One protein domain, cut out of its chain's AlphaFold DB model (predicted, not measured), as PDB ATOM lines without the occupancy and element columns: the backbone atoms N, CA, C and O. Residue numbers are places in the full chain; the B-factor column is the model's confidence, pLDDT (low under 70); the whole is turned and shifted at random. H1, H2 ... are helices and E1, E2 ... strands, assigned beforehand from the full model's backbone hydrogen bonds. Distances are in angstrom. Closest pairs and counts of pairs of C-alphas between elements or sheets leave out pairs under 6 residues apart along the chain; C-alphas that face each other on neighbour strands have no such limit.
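What this domain is: This is residues 22 to 72 and 83 to 125 of the 409 residues of an uncharacterized protein of Bradyrhizobium sp. G22 (UniProt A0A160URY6). Helices H1 and H3 pack together at one end, with short H2 on H3; the other end is mostly loop around strand E1. Mostly helix, the named elements H1, H2, E1, H3, in that order, hold under half of the 94 printed residues. It is loose, radius of gyration of the C-alphas 16.0 A, spanning 52 by 27 by 21 A.

How they stand to each other: H1, residues 22 to 38, touches H3, residues 111 to 124, opposite ways at a steep tilt of 47 degrees; closest C-alphas Ala 32 and Ala 120, 4.5 A. H2, residues 45 to 48, touches residues 114 to 118 of H3 alone, closest C-alphas Cys 47 and Thr 114, 5.4 A. E1, residues 61 to 66, pairs with no named strand. Every O i to N i+4 pair in H1 and H3 is within hydrogen-bond range.

Where its parts are: H1, 24.4 A, begins at C-alpha 22, (41.611, 36.037, 91.734); H3, 19.7 A, ends at C-alpha 124, (48.523, 40.073, 80.042).

The domain as a whole: Residues 73 to 82 are cut out; C-alphas 72 and 83 are 14.1 A apart. Residues 22 to 25 and 91 to 104 have pLDDT under 70.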
ATOM      1  N   GLU A  22      42.211  35.777  93.050       50.41
ATOM      2  CA  GLU A  22      41.611  36.037  91.734       50.41
ATOM      3  C   GLU A  22      41.465  37.538  91.420       50.41
ATOM      4  O   GLU A  22      41.771  37.982  90.313       50.41
ATOM      5  N   VAL A  23      41.075  38.356  92.408       54.44
ATOM      6  CA  VAL A  23      40.920  39.813  92.220       54.44
ATOM      7  C   VAL A  23      42.279  40.485  92.019       54.44
ATOM      8  O   VAL A  23      42.420  41.303  91.114       54.44
ATOM      9  N   THR A  24      43.303  40.092  92.780       60.44
ATOM     10  CA  THR A  24      44.668  40.634  92.635       60.44
ATOM     11  C   THR A  24      45.292  40.289  91.280       60.44
ATOM     12  O   THR A  24      45.892  41.155  90.642       60.44
ATOM     13  N   VAL A  25      45.088  39.065  90.777       65.06
ATOM     14  CA  VAL A  25      45.506  38.666  89.422       65.06
ATOM     15  C   VAL A  25      44.737  39.451  88.354       65.06
ATOM     16  O   VAL A  25      45.337  39.884  87.370       65.06
ATOM     17  N   SER A  26      43.437  39.701  88.553       74.44
ATOM     18  CA  SER A  26      42.624  40.478  87.606       74.44
ATOM     19  C   SER A  26      43.069  41.943  87.489       74.44
ATOM     20  O   SER A  26      43.138  42.462  86.374       74.44
ATOM     21  N   VAL A  27      43.444  42.578  88.607       82.19
ATOM     22  CA  VAL A  27      43.937  43.966  88.636       82.19
ATOM     23  C   VAL A  27      45.308  44.057  87.972       82.19
ATOM     24  O   VAL A  27      45.471  44.836  87.040       82.19
ATOM     25  N   ARG A  28      46.255  43.176  88.333       82.69
ATOM     26  CA  ARG A  28      47.581  43.124  87.686       82.69
ATOM     27  C   ARG A  28      47.482  42.936  86.177       82.69
ATOM     28  O   ARG A  28      48.227  43.548  85.416       82.69
ATOM     29  N   ARG A  29      46.553  42.087  85.732       86.31
ATOM     30  CA  ARG A  29      46.320  41.856  84.307       86.31
ATOM     31  C   ARG A  29      45.753  43.093  83.617       86.31
ATOM     32  O   ARG A  29      46.164  43.388  82.499       86.31
ATOM     33  N   LEU A  30      44.836  43.811  84.262       85.50
ATOM     34  CA  LEU A  30      44.283  45.059  83.737       85.50
ATOM     35  C   LEU A  30      45.353  46.156  83.643       85.50
ATOM     36  O   LEU A  30      45.454  46.812  82.608       85.50
ATOM     37  N   ASP A  31      46.189  46.306  84.668       87.44
ATOM     38  CA  ASP A  31      47.299  47.265  84.674       87.44
ATOM     39  C   ASP A  31      48.314  46.958  83.573       87.44
ATOM     40  O   ASP A  31      48.728  47.856  82.839       87.44
ATOM     41  N   ALA A  32      48.641  45.677  83.386       90.38
ATOM     42  CA  ALA A  32      49.489  45.226  82.292       90.38
ATOM     43  C   ALA A  32      48.901  45.595  80.918       90.38
ATOM     44  O   ALA A  32      49.599  46.161  80.077       90.38
ATOM     45  N   TRP A  33      47.604  45.351  80.695       90.44
ATOM     46  CA  TRP A  33      46.921  45.772  79.466       90.44
ATOM     47  C   TRP A  33      46.964  47.289  79.260       90.44
ATOM     48  O   TRP A  33      47.224  47.747  78.146       90.44
ATOM     49  N   ASN A  34      46.748  48.068  80.321       91.75
ATOM     50  CA  ASN A  34      46.796  49.526  80.264       91.75
ATOM     51  C   ASN A  34      48.200  50.035  79.920       91.75
ATOM     52  O   ASN A  34      48.329  50.939  79.092       91.75
ATOM     53  N   LEU A  35      49.250  49.449  80.503       92.50
ATOM     54  CA  LEU A  35      50.637  49.808  80.201       92.50
ATOM     55  C   LEU A  35      50.965  49.555  78.725       92.50
ATOM     56  O   LEU A  35      51.509  50.432  78.053       92.50
ATOM     57  N   LEU A  36      50.583  48.387  78.207       92.62
ATOM     58  CA  LEU A  36      50.806  48.006  76.811       92.62
ATOM     59  C   LEU A  36      50.047  48.926  75.853       92.62
ATOM     60  O   LEU A  36      50.621  49.410  74.878       92.62
ATOM     61  N   ALA A  37      48.782  49.231  76.157       90.38
ATOM     62  CA  ALA A  37      47.955  50.119  75.348       90.38
ATOM     63  C   ALA A  37      48.510  51.552  75.303       90.38
ATOM     64  O   ALA A  37      48.637  52.123  74.219       90.38
ATOM     65  N   ARG A  38      48.900  52.114  76.457       92.75
ATOM     66  CA  ARG A  38      49.512  53.454  76.558       92.75
ATOM     67  C   ARG A  38      50.814  53.555  75.770       92.75
ATOM     68  O   ARG A  38      51.100  54.595  75.192       92.75
ATOM     69  N   ASN A  39      51.564  52.458  75.706       94.31
ATOM     70  CA  ASN A  39      52.812  52.369  74.957       94.31
ATOM     71  C   ASN A  39      52.631  51.868  73.521       94.31
ATOM     72  O   ASN A  39      53.624  51.628  72.845       94.31
ATOM     73  N   ALA A  40      51.398  51.729  73.027       92.50
ATOM     74  CA  ALA A  40      51.117  51.310  71.656       92.50
ATOM     75  C   ALA A  40      51.679  49.913  71.292       92.50
ATOM     76  O   ALA A  40      51.986  49.639  70.131       92.50
ATOM     77  N   VAL A  41      51.806  49.017  72.276       92.12
ATOM     78  CA  VAL A  41      52.336  47.662  72.085       92.12
ATOM     79  C   VAL A  41      51.238  46.729  71.587       92.12
ATOM     80  O   VAL A  41      50.272  46.444  72.295       92.12
ATOM     81  N   ARG A  42      51.392  46.238  70.354       86.81
ATOM     82  CA  ARG A  42      50.470  45.274  69.723       86.81
ATOM     83  C   ARG A  42      51.141  43.998  69.229       86.81
ATOM     84  O   ARG A  42      50.451  43.027  68.927       86.81
ATOM     85  N   SER A  43      52.461  44.012  69.162       89.25
ATOM     86  CA  SER A  43      53.299  42.929  68.683       89.25
ATOM     87  C   SER A  43      54.529  42.816  69.570       89.25
ATOM     88  O   SER A  43      54.762  43.670  70.433       89.25
ATOM     89  N   ILE A  44      55.322  41.769  69.365       87.12
ATOM     90  CA  ILE A  44      56.533  41.604  70.153       87.12
ATOM     91  C   ILE A  44      57.602  42.631  69.784       87.12
ATOM     92  O   ILE A  44      58.221  43.186  70.689       87.12
ATOM     93  N   ALA A  45      57.774  42.968  68.498       91.44
ATOM     94  CA  ALA A  45      58.705  44.025  68.118       91.44
ATOM     95  C   ALA A  45      58.328  45.359  68.767       91.44
ATOM     96  O   ALA A  45      59.214  46.115  69.153       91.44
ATOM     97  N   ALA A  46      57.032  45.626  68.968       92.75
ATOM     98  CA  ALA A  46      56.565  46.858  69.595       92.75
ATOM     99  C   ALA A  46      56.993  47.012  71.069       92.75
ATOM    100  O   ALA A  46      57.004  48.136  71.575       92.75
ATOM    101  N   CYS A  47      57.383  45.926  71.753       92.06
ATOM    102  CA  CYS A  47      58.035  45.995  73.066       92.06
ATOM    103  C   CYS A  47      59.458  46.563  72.987       92.06
ATOM    104  O   CYS A  47      59.917  47.161  73.953       92.06
ATOM    105  N   PHE A  48      60.144  46.386  71.855       92.50
ATOM    106  CA  PHE A  48      61.542  46.784  71.646       92.50
ATOM    107  C   PHE A  48      61.683  48.073  70.838       92.50
ATOM    108  O   PHE A  48      62.640  48.822  71.018       92.50
ATOM    109  N   VAL A  49      60.743  48.328  69.932       94.06
ATOM    110  CA  VAL A  49      60.797  49.397  68.938       94.06
ATOM    111  C   VAL A  49      59.492  50.181  68.992       94.06
ATOM    112  O   VAL A  49      58.407  49.608  69.085       94.06
ATOM    113  N   ASN A  50      59.588  51.504  68.956       93.56
ATOM    114  CA  ASN A  50      58.431  52.377  68.843       93.56
ATOM    115  C   ASN A  50      57.858  52.278  67.421       93.56
ATOM    116  O   ASN A  50      58.589  52.554  66.465       93.56
ATOM    117  N   PRO A  51      56.567  51.933  67.258       93.56
ATOM    118  CA  PRO A  51      55.886  52.104  65.981       93.56
ATOM    119  C   PRO A  51      56.000  53.567  65.537       93.56
ATOM    120  O   PRO A  51      55.663  54.474  66.300       93.56
ATOM    121  N   ASN A  52      56.502  53.798  64.326       93.25
ATOM    122  CA  ASN A  52      56.795  55.136  63.800       93.25
ATOM    123  C   ASN A  52      55.603  55.784  63.079       93.25
ATOM    124  O   ASN A  52      55.677  56.954  62.718       93.25
ATOM    125  N   ALA A  53      54.495  55.062  62.882       92.06
ATOM    126  CA  ALA A  53      53.317  55.596  62.211       92.06
ATOM    127  C   ALA A  53      51.999  55.077  62.800       92.06
ATOM    128  O   ALA A  53      51.941  54.132  63.592       92.06
ATOM    129  N   ARG A  54      50.902  55.705  62.365       92.12
ATOM    130  CA  ARG A  54      49.536  55.229  62.587       92.12
ATOM    131  C   ARG A  54      48.909  54.839  61.259       92.12
ATOM    132  O   ARG A  54      49.066  55.541  60.264       92.12
ATOM    133  N   CYS A  55      48.165  53.738  61.249       90.50
ATOM    134  CA  CYS A  55      47.417  53.315  60.077       90.50
ATOM    135  C   CYS A  55      46.402  54.407  59.689       90.50
ATOM    136  O   CYS A  55      45.593  54.794  60.532       90.50
ATOM    137  N   PRO A  56      46.355  54.856  58.425       87.12
ATOM    138  CA  PRO A  56      45.416  55.896  58.000       87.12
ATOM    139  C   PRO A  56      43.948  55.444  58.021       87.12
ATOM    140  O   PRO A  56      43.048  56.273  58.000       87.12
ATOM    141  N   VAL A  57      43.693  54.133  58.063       87.31
ATOM    142  CA  VAL A  57      42.337  53.565  58.021       87.31
ATOM    143  C   VAL A  57      41.792  53.291  59.420       87.31
ATOM    144  O   VAL A  57      40.642  53.602  59.707       87.31
ATOM    145  N   CYS A  58      42.597  52.681  60.297       89.56
ATOM    146  CA  CYS A  58      42.149  52.259  61.628       89.56
ATOM    147  C   CYS A  58      42.877  52.949  62.791       89.56
ATOM    148  O   CYS A  58      42.612  52.629  63.949       89.56
ATOM    149  N   SER A  59      43.823  53.846  62.499       90.31
ATOM    150  CA  SER A  59      44.651  54.583  63.472       90.31
ATOM    151  C   SER A  59      45.518  53.715  64.393       90.31
ATOM    152  O   SER A  59      46.135  54.228  65.335       90.31
ATOM    153  N   ALA A  60      45.606  52.409  64.115       90.69
ATOM    154  CA  ALA A  60      46.464  51.485  64.840       90.69
ATOM    155  C   ALA A  60      47.939  51.899  64.732       90.69
ATOM    156  O   ALA A  60      48.359  52.319  63.655       90.69
ATOM    157  N   PRO A  61      48.730  51.756  65.808       93.12
ATOM    158  CA  PRO A  61      50.178  51.911  65.725       93.12
ATOM    159  C   PRO A  61      50.764  50.815  64.826       93.12
ATOM    160  O   PRO A  61      50.415  49.646  64.989       93.12
ATOM    161  N   VAL A  62      51.611  51.206  63.876       93.69
ATOM    162  CA  VAL A  62      52.196  50.335  62.842       93.69
ATOM    163  C   VAL A  62      53.633  50.758  62.539       93.69
ATOM    164  O   VAL A  62      54.023  51.899  62.804       93.69
ATOM    165  N   PHE A  63      54.415  49.846  61.966       94.19
ATOM    166  CA  PHE A  63      55.738  50.152  61.426       94.19
ATOM    167  C   PHE A  63      55.613  50.557  59.960       94.19
ATOM    168  O   PHE A  63      54.998  49.845  59.171       94.19
ATOM    169  N   PHE A  64      56.178  51.696  59.593       92.88
ATOM    170  CA  PHE A  64      56.085  52.285  58.266       92.88
ATOM    171  C   PHE A  64      57.458  52.361  57.611       92.88
ATOM    172  O   PHE A  64      58.423  52.813  58.228       92.88
ATOM    173  N   TYR A  65      57.501  51.955  56.347       91.12
ATOM    174  CA  TYR A  65      58.635  52.157  55.458       91.12
ATOM    175  C   TYR A  65      58.145  52.826  54.178       91.12
ATOM    176  O   TYR A  65      57.066  52.498  53.668       91.12
ATOM    177  N   ALA A  66      58.961  53.730  53.652       89.81
ATOM    178  CA  ALA A  66      58.794  54.324  52.339       89.81
ATOM    179  C   ALA A  66      60.152  54.416  51.643       89.81
ATOM    180  O   ALA A  66      61.179  54.533  52.313       89.81
ATOM    181  N   ASN A  67      60.140  54.356  50.316       87.69
ATOM    182  CA  ASN A  67      61.319  54.583  49.488       87.69
ATOM    183  C   ASN A  67      61.222  55.921  48.739       87.69
ATOM    184  O   ASN A  67      60.173  56.568  48.717       87.69
ATOM    185  N   GLU A  68      62.321  56.315  48.100       85.25
ATOM    186  CA  GLU A  68      62.405  57.536  47.286       85.25
ATOM    187  C   GLU A  68      61.470  57.525  46.066       85.25
ATOM    188  O   GLU A  68      60.984  58.569  45.643       85.25
ATOM    189  N   PHE A  69      61.123  56.338  45.560       84.88
ATOM    190  CA  PHE A  69      60.183  56.151  44.450       84.88
ATOM    191  C   PHE A  69      58.705  56.304  44.864       84.88
ATOM    192  O   PHE A  69      57.802  56.056  44.062       84.88
ATOM    193  N   GLY A  70      58.424  56.660  46.123       84.31
ATOM    194  CA  GLY A  70      57.070  56.866  46.647       84.31
ATOM    195  C   GLY A  70      56.301  55.580  46.982       84.31
ATOM    196  O   GLY A  70      55.119  55.636  47.342       84.31
ATOM    197  N   SER A  71      56.944  54.412  46.896       86.56
ATOM    198  CA  SER A  71      56.375  53.160  47.399       86.56
ATOM    199  C   SER A  71      56.381  53.158  48.923       86.56
ATOM    200  O   SER A  71      57.319  53.628  49.560       86.56
ATOM    201  N   ARG A  72      55.320  52.610  49.518       90.06
ATOM    202  CA  ARG A  72      55.107  52.599  50.969       90.06
ATOM    203  C   ARG A  72      54.490  51.293  51.437       90.06
ATOM    204  O   ARG A  72      53.664  50.714  50.734       90.06
ATOM    205  N   PRO A  83      54.525  40.768  58.586       92.75
ATOM    206  CA  PRO A  83      53.077  40.818  58.412       92.75
ATOM    207  C   PRO A  83      52.619  42.227  58.019       92.75
ATOM    208  O   PRO A  83      52.596  43.140  58.847       92.75
ATOM    209  N   LYS A  84      52.252  42.408  56.745       93.75
ATOM    210  CA  LYS A  84      51.671  43.661  56.249       93.75
ATOM    211  C   LYS A  84      50.357  43.958  56.958       93.75
ATOM    212  O   LYS A  84      49.566  43.058  57.236       93.75
ATOM    213  N   HIS A  85      50.106  45.238  57.196       92.50
ATOM    214  CA  HIS A  85      48.895  45.684  57.854       92.50
ATOM    215  C   HIS A  85      47.677  45.540  56.912       92.50
ATOM    216  O   HIS A  85      47.629  46.208  55.872       92.50
ATOM    217  N   PRO A  86      46.643  44.750  57.269       91.94
ATOM    218  CA  PRO A  86      45.543  44.407  56.359       91.94
ATOM    219  C   PRO A  86      44.741  45.600  55.829       91.94
ATOM    220  O   PRO A  86      44.153  45.526  54.751       91.94
ATOM    221  N   CYS A  87      44.686  46.710  56.575       87.38
ATOM    222  CA  CYS A  87      43.920  47.879  56.140       87.38
ATOM    223  C   CYS A  87      44.565  48.611  54.955       87.38
ATOM    224  O   CYS A  87      43.861  49.289  54.213       87.38
ATOM    225  N   THR A  88      45.883  48.497  54.787       85.25
ATOM    226  CA  THR A  88      46.651  49.187  53.737       85.25
ATOM    227  C   THR A  88      47.184  48.238  52.668       85.25
ATOM    228  O   THR A  88      47.767  48.700  51.696       85.25
ATOM    229  N   ASP A  89      46.984  46.929  52.833       80.88
ATOM    230  CA  ASP A  89      47.392  45.901  51.863       80.88
ATOM    231  C   ASP A  89      46.435  45.805  50.652       80.88
ATOM    232  O   ASP A  89      46.738  45.168  49.649       80.88
ATOM    233  N   ASN A  90      45.277  46.476  50.707       73.75
ATOM    234  CA  ASN A  90      44.325  46.524  49.597       73.75
ATOM    235  C   ASN A  90      44.616  47.706  48.657       73.75
ATOM    236  O   ASN A  90      44.583  48.861  49.074       73.75
ATOM    237  N   SER A  91      44.765  47.436  47.356       54.56
ATOM    238  CA  SER A  91      45.059  48.431  46.305       54.56
ATOM    239  C   SER A  91      43.972  49.495  46.067       54.56
ATOM    240  O   SER A  91      44.143  50.373  45.221       54.56
ATOM    241  N   ARG A  92      42.837  49.447  46.778       50.25
ATOM    242  CA  ARG A  92      41.782  50.468  46.685       50.25
ATOM    243  C   ARG A  92      42.147  51.643  47.592       50.25
ATOM    244  O   ARG A  92      41.729  51.701  48.744       50.25
ATOM    245  N   ARG A  93      42.980  52.544  47.062       49.88
ATOM    246  CA  ARG A  93      43.416  53.795  47.704       49.88
ATOM    247  C   ARG A  93      42.218  54.596  48.235       49.88
ATOM    248  O   ARG A  93      41.338  54.939  47.450       49.88
ATOM    249  N   PRO A  94      42.227  55.030  49.499       47.62
ATOM    250  CA  PRO A  94      41.840  56.391  49.810       47.62
ATOM    251  C   PRO A  94      42.999  57.297  49.370       47.62
ATOM    252  O   PRO A  94      44.156  57.064  49.741       47.62
ATOM    253  N   GLU A  95      42.710  58.303  48.546       49.41
ATOM    254  CA  GLU A  95      43.609  59.438  48.343       49.41
ATOM    255  C   GLU A  95      43.741  60.169  49.675       49.41
ATOM    256  O   GLU A  95      42.928  61.022  50.016       49.41
ATOM    257  N   VAL A  96      44.714  59.771  50.491       48.09
ATOM    258  CA  VAL A  96      45.037  60.536  51.691       48.09
ATOM    259  C   VAL A  96      46.154  61.491  51.320       48.09
ATOM    260  O   VAL A  96      47.312  61.088  51.176       48.09
ATOM    261  N   SER A  97      45.740  62.736  51.084       43.66
ATOM    262  CA  SER A  97      46.583  63.912  50.928       43.66
ATOM    263  C   SER A  97      47.564  64.015  52.090       43.66
ATOM    264  O   SER A  97      47.168  63.844  53.245       43.66
ATOM    265  N   SER A  98      48.823  64.313  51.760       46.19
ATOM    266  CA  SER A  98      49.797  64.948  52.656       46.19
ATOM    267  C   SER A  98      49.812  64.396  54.084       46.19
ATOM    268  O   SER A  98      49.528  65.105  55.047       46.19
ATOM    269  N   PHE A  99      50.175  63.123  54.236       47.28
ATOM    270  CA  PHE A  99      50.829  62.751  55.479       47.28
ATOM    271  C   PHE A  99      52.240  63.338  55.423       47.28
ATOM    272  O   PHE A  99      53.050  62.900  54.605       47.28
ATOM    273  N   GLU A 100      52.553  64.251  56.341       47.25
ATOM    274  CA  GLU A 100      53.881  64.299  56.962       47.25
ATOM    275  C   GLU A 100      54.097  62.948  57.669       47.25
ATOM    276  O   GLU A 100      54.039  62.812  58.890       47.25
ATOM    277  N   ALA A 101      54.210  61.876  56.884       45.78
ATOM    278  CA  ALA A 101      54.566  60.568  57.382       45.78
ATOM    279  C   ALA A 101      56.046  60.684  57.683       45.78
ATOM    280  O   ALA A 101      56.867  60.636  56.771       45.78
ATOM    281  N   ALA A 102      56.336  60.935  58.958       48.97
ATOM    282  CA  ALA A 102      57.670  61.009  59.502       48.97
ATOM    283  C   ALA A 102      58.574  59.988  58.797       48.97
ATOM    284  O   ALA A 102      58.424  58.778  58.959       48.97
ATOM    285  N   THR A 103      59.545  60.504  58.051       51.66
ATOM    286  CA  THR A 103      60.737  59.799  57.561       51.66
ATOM    287  C   THR A 103      61.580  59.223  58.704       51.66
ATOM    288  O   THR A 103      62.631  58.635  58.471       51.66
ATOM    289  N   ALA A 104      61.123  59.367  59.952       62.34
ATOM    290  CA  ALA A 104      61.710  58.758  61.120       62.34
ATOM    291  C   ALA A 104      61.660  57.232  60.988       62.34
ATOM    292  O   ALA A 104      60.596  56.601  61.029       62.34
ATOM    293  N   LEU A 105      62.846  56.644  60.850       72.19
ATOM    294  CA  LEU A 105      63.056  55.216  61.027       72.19
ATOM    295  C   LEU A 105      62.454  54.773  62.371       72.19
ATOM    296  O   LEU A 105      62.417  55.566  63.319       72.19
ATOM    297  N   PRO A 106      61.973  53.522  62.483       83.44
ATOM    298  CA  PRO A 106      61.548  52.989  63.768       83.44
ATOM    299  C   PRO A 106      62.648  53.200  64.818       83.44
ATOM    300  O   PRO A 106      63.828  53.010  64.541       83.44
ATOM    301  N   VAL A 107      62.271  53.650  66.015       87.62
ATOM    302  CA  VAL A 107      63.240  54.023  67.056       87.62
ATOM    303  C   VAL A 107      63.208  52.993  68.169       87.62
ATOM    304  O   VAL A 107      62.140  52.653  68.683       87.62
ATOM    305  N   ARG A 108      64.385  52.514  68.585       90.50
ATOM    306  CA  ARG A 108      64.506  51.580  69.710       90.50
ATOM    307  C   ARG A 108      63.991  52.211  71.009       90.50
ATOM    308  O   ARG A 108      64.231  53.387  71.281       90.50
ATOM    309  N   ARG A 109      63.313  51.421  71.839       91.50
ATOM    310  CA  ARG A 109      62.889  51.829  73.183       91.50
ATOM    311  C   ARG A 109      64.049  51.756  74.170       91.50
ATOM    312  O   ARG A 109      64.996  50.991  73.995       91.50
ATOM    313  N   ALA A 110      63.946  52.538  75.243       90.25
ATOM    314  CA  ALA A 110      64.858  52.432  76.372       90.25
ATOM    315  C   ALA A 110      64.750  51.042  77.021       90.25
ATOM    316  O   ALA A 110      63.645  50.546  77.242       90.25
ATOM    317  N   ARG A 111      65.892  50.441  77.383       86.12
ATOM    318  CA  ARG A 111      65.959  49.071  77.927       86.12
ATOM    319  C   ARG A 111      65.061  48.854  79.154       86.12
ATOM    320  O   ARG A 111      64.429  47.807  79.258       86.12
ATOM    321  N   GLY A 112      64.975  49.840  80.054       88.94
ATOM    322  CA  GLY A 112      64.104  49.773  81.234       88.94
ATOM    323  C   GLY A 112      62.628  49.617  80.862       88.94
ATOM    324  O   GLY A 112      61.975  48.679  81.310       88.94
ATOM    325  N   LEU A 113      62.143  50.457  79.942       91.31
ATOM    326  CA  LEU A 113      60.773  50.375  79.436       91.31
ATOM    327  C   LEU A 113      60.526  49.064  78.677       91.31
ATOM    328  O   LEU A 113      59.487  48.439  78.859       91.31
ATOM    329  N   THR A 114      61.478  48.611  77.856       90.44
ATOM    330  CA  THR A 114      61.384  47.318  77.157       90.44
ATOM    331  C   THR A 114      61.122  46.173  78.136       90.44
ATOM    332  O   THR A 114      60.231  45.357  77.900       90.44
ATOM    333  N   ARG A 115      61.854  46.134  79.257       87.69
ATOM    334  CA  ARG A 115      61.668  45.120  80.302       87.69
ATOM    335  C   ARG A 115      60.259  45.173  80.891       87.69
ATOM    336  O   ARG A 115      59.579  44.150  80.912       87.69
ATOM    337  N   GLU A 116      59.796  46.361  81.277       91.62
ATOM    338  CA  GLU A 116      58.444  46.556  81.817       91.62
ATOM    339  C   GLU A 116      57.351  46.115  80.834       91.62
ATOM    340  O   GLU A 116      56.380  45.466  81.225       91.62
ATOM    341  N   LEU A 117      57.513  46.422  79.544       92.19
ATOM    342  CA  LEU A 117      56.552  46.045  78.509       92.19
ATOM    343  C   LEU A 117      56.517  44.535  78.273       92.19
ATOM    344  O   LEU A 117      55.444  43.985  78.041       92.19
ATOM    345  N   ILE A 118      57.654  43.846  78.339       88.06
ATOM    346  CA  ILE A 118      57.683  42.388  78.172       88.06
ATOM    347  C   ILE A 118      57.081  41.695  79.391       88.06
ATOM    348  O   ILE A 118      56.270  40.779  79.231       88.06
ATOM    349  N   ASP A 119      57.408  42.163  80.595       87.31
ATOM    350  CA  ASP A 119      56.818  41.656  81.834       87.31
ATOM    351  C   ASP A 119      55.295  41.854  81.824       87.31
ATOM    352  O   ASP A 119      54.537  40.907  82.055       87.31
ATOM    353  N   ALA A 120      54.821  43.042  81.436       90.31
ATOM    354  CA  ALA A 120      53.398  43.309  81.262       90.31
ATOM    355  C   ALA A 120      52.767  42.414  80.187       90.31
ATOM    356  O   ALA A 120      51.689  41.862  80.401       90.31
ATOM    357  N   ALA A 121      53.418  42.209  79.043       88.25
ATOM    358  CA  ALA A 121      52.869  41.359  77.990       88.25
ATOM    359  C   ALA A 121      52.754  39.884  78.409       88.25
ATOM    360  O   ALA A 121      51.783  39.212  78.036       88.25
ATOM    361  N   ASN A 122      53.694  39.402  79.227       85.88
ATOM    362  CA  ASN A 122      53.634  38.084  79.850       85.88
ATOM    363  C   ASN A 122      52.467  37.983  80.841       85.88
ATOM    364  O   ASN A 122      51.681  37.038  80.760       85.88
ATOM    365  N   VAL A 123      52.284  38.983  81.712       86.06
ATOM    366  CA  VAL A 123      51.152  39.049  82.660       86.06
ATOM    367  C   VAL A 123      49.804  39.137  81.934       86.06
ATOM    368  O   VAL A 123      48.841  38.462  82.302       86.06
ATOM    369  N   ALA A 124      49.718  39.936  80.870       84.75
ATOM    370  CA  ALA A 124      48.523  40.073  80.042       84.75
ATOM    371  C   ALA A 124      48.195  38.782  79.261       84.75
ATOM    372  O   ALA A 124      47.033  38.551  78.893       84.75
ATOM    373  N   GLY A 125      49.192  37.911  79.071       79.44
ATOM    374  CA  GLY A 125      49.096  36.673  78.303       79.44
ATOM    375  C   GLY A 125      49.072  36.911  76.792       79.44
ATOM    376  O   GLY A 125      48.486  36.108  76.068       79.44
TER     377      GLY A 125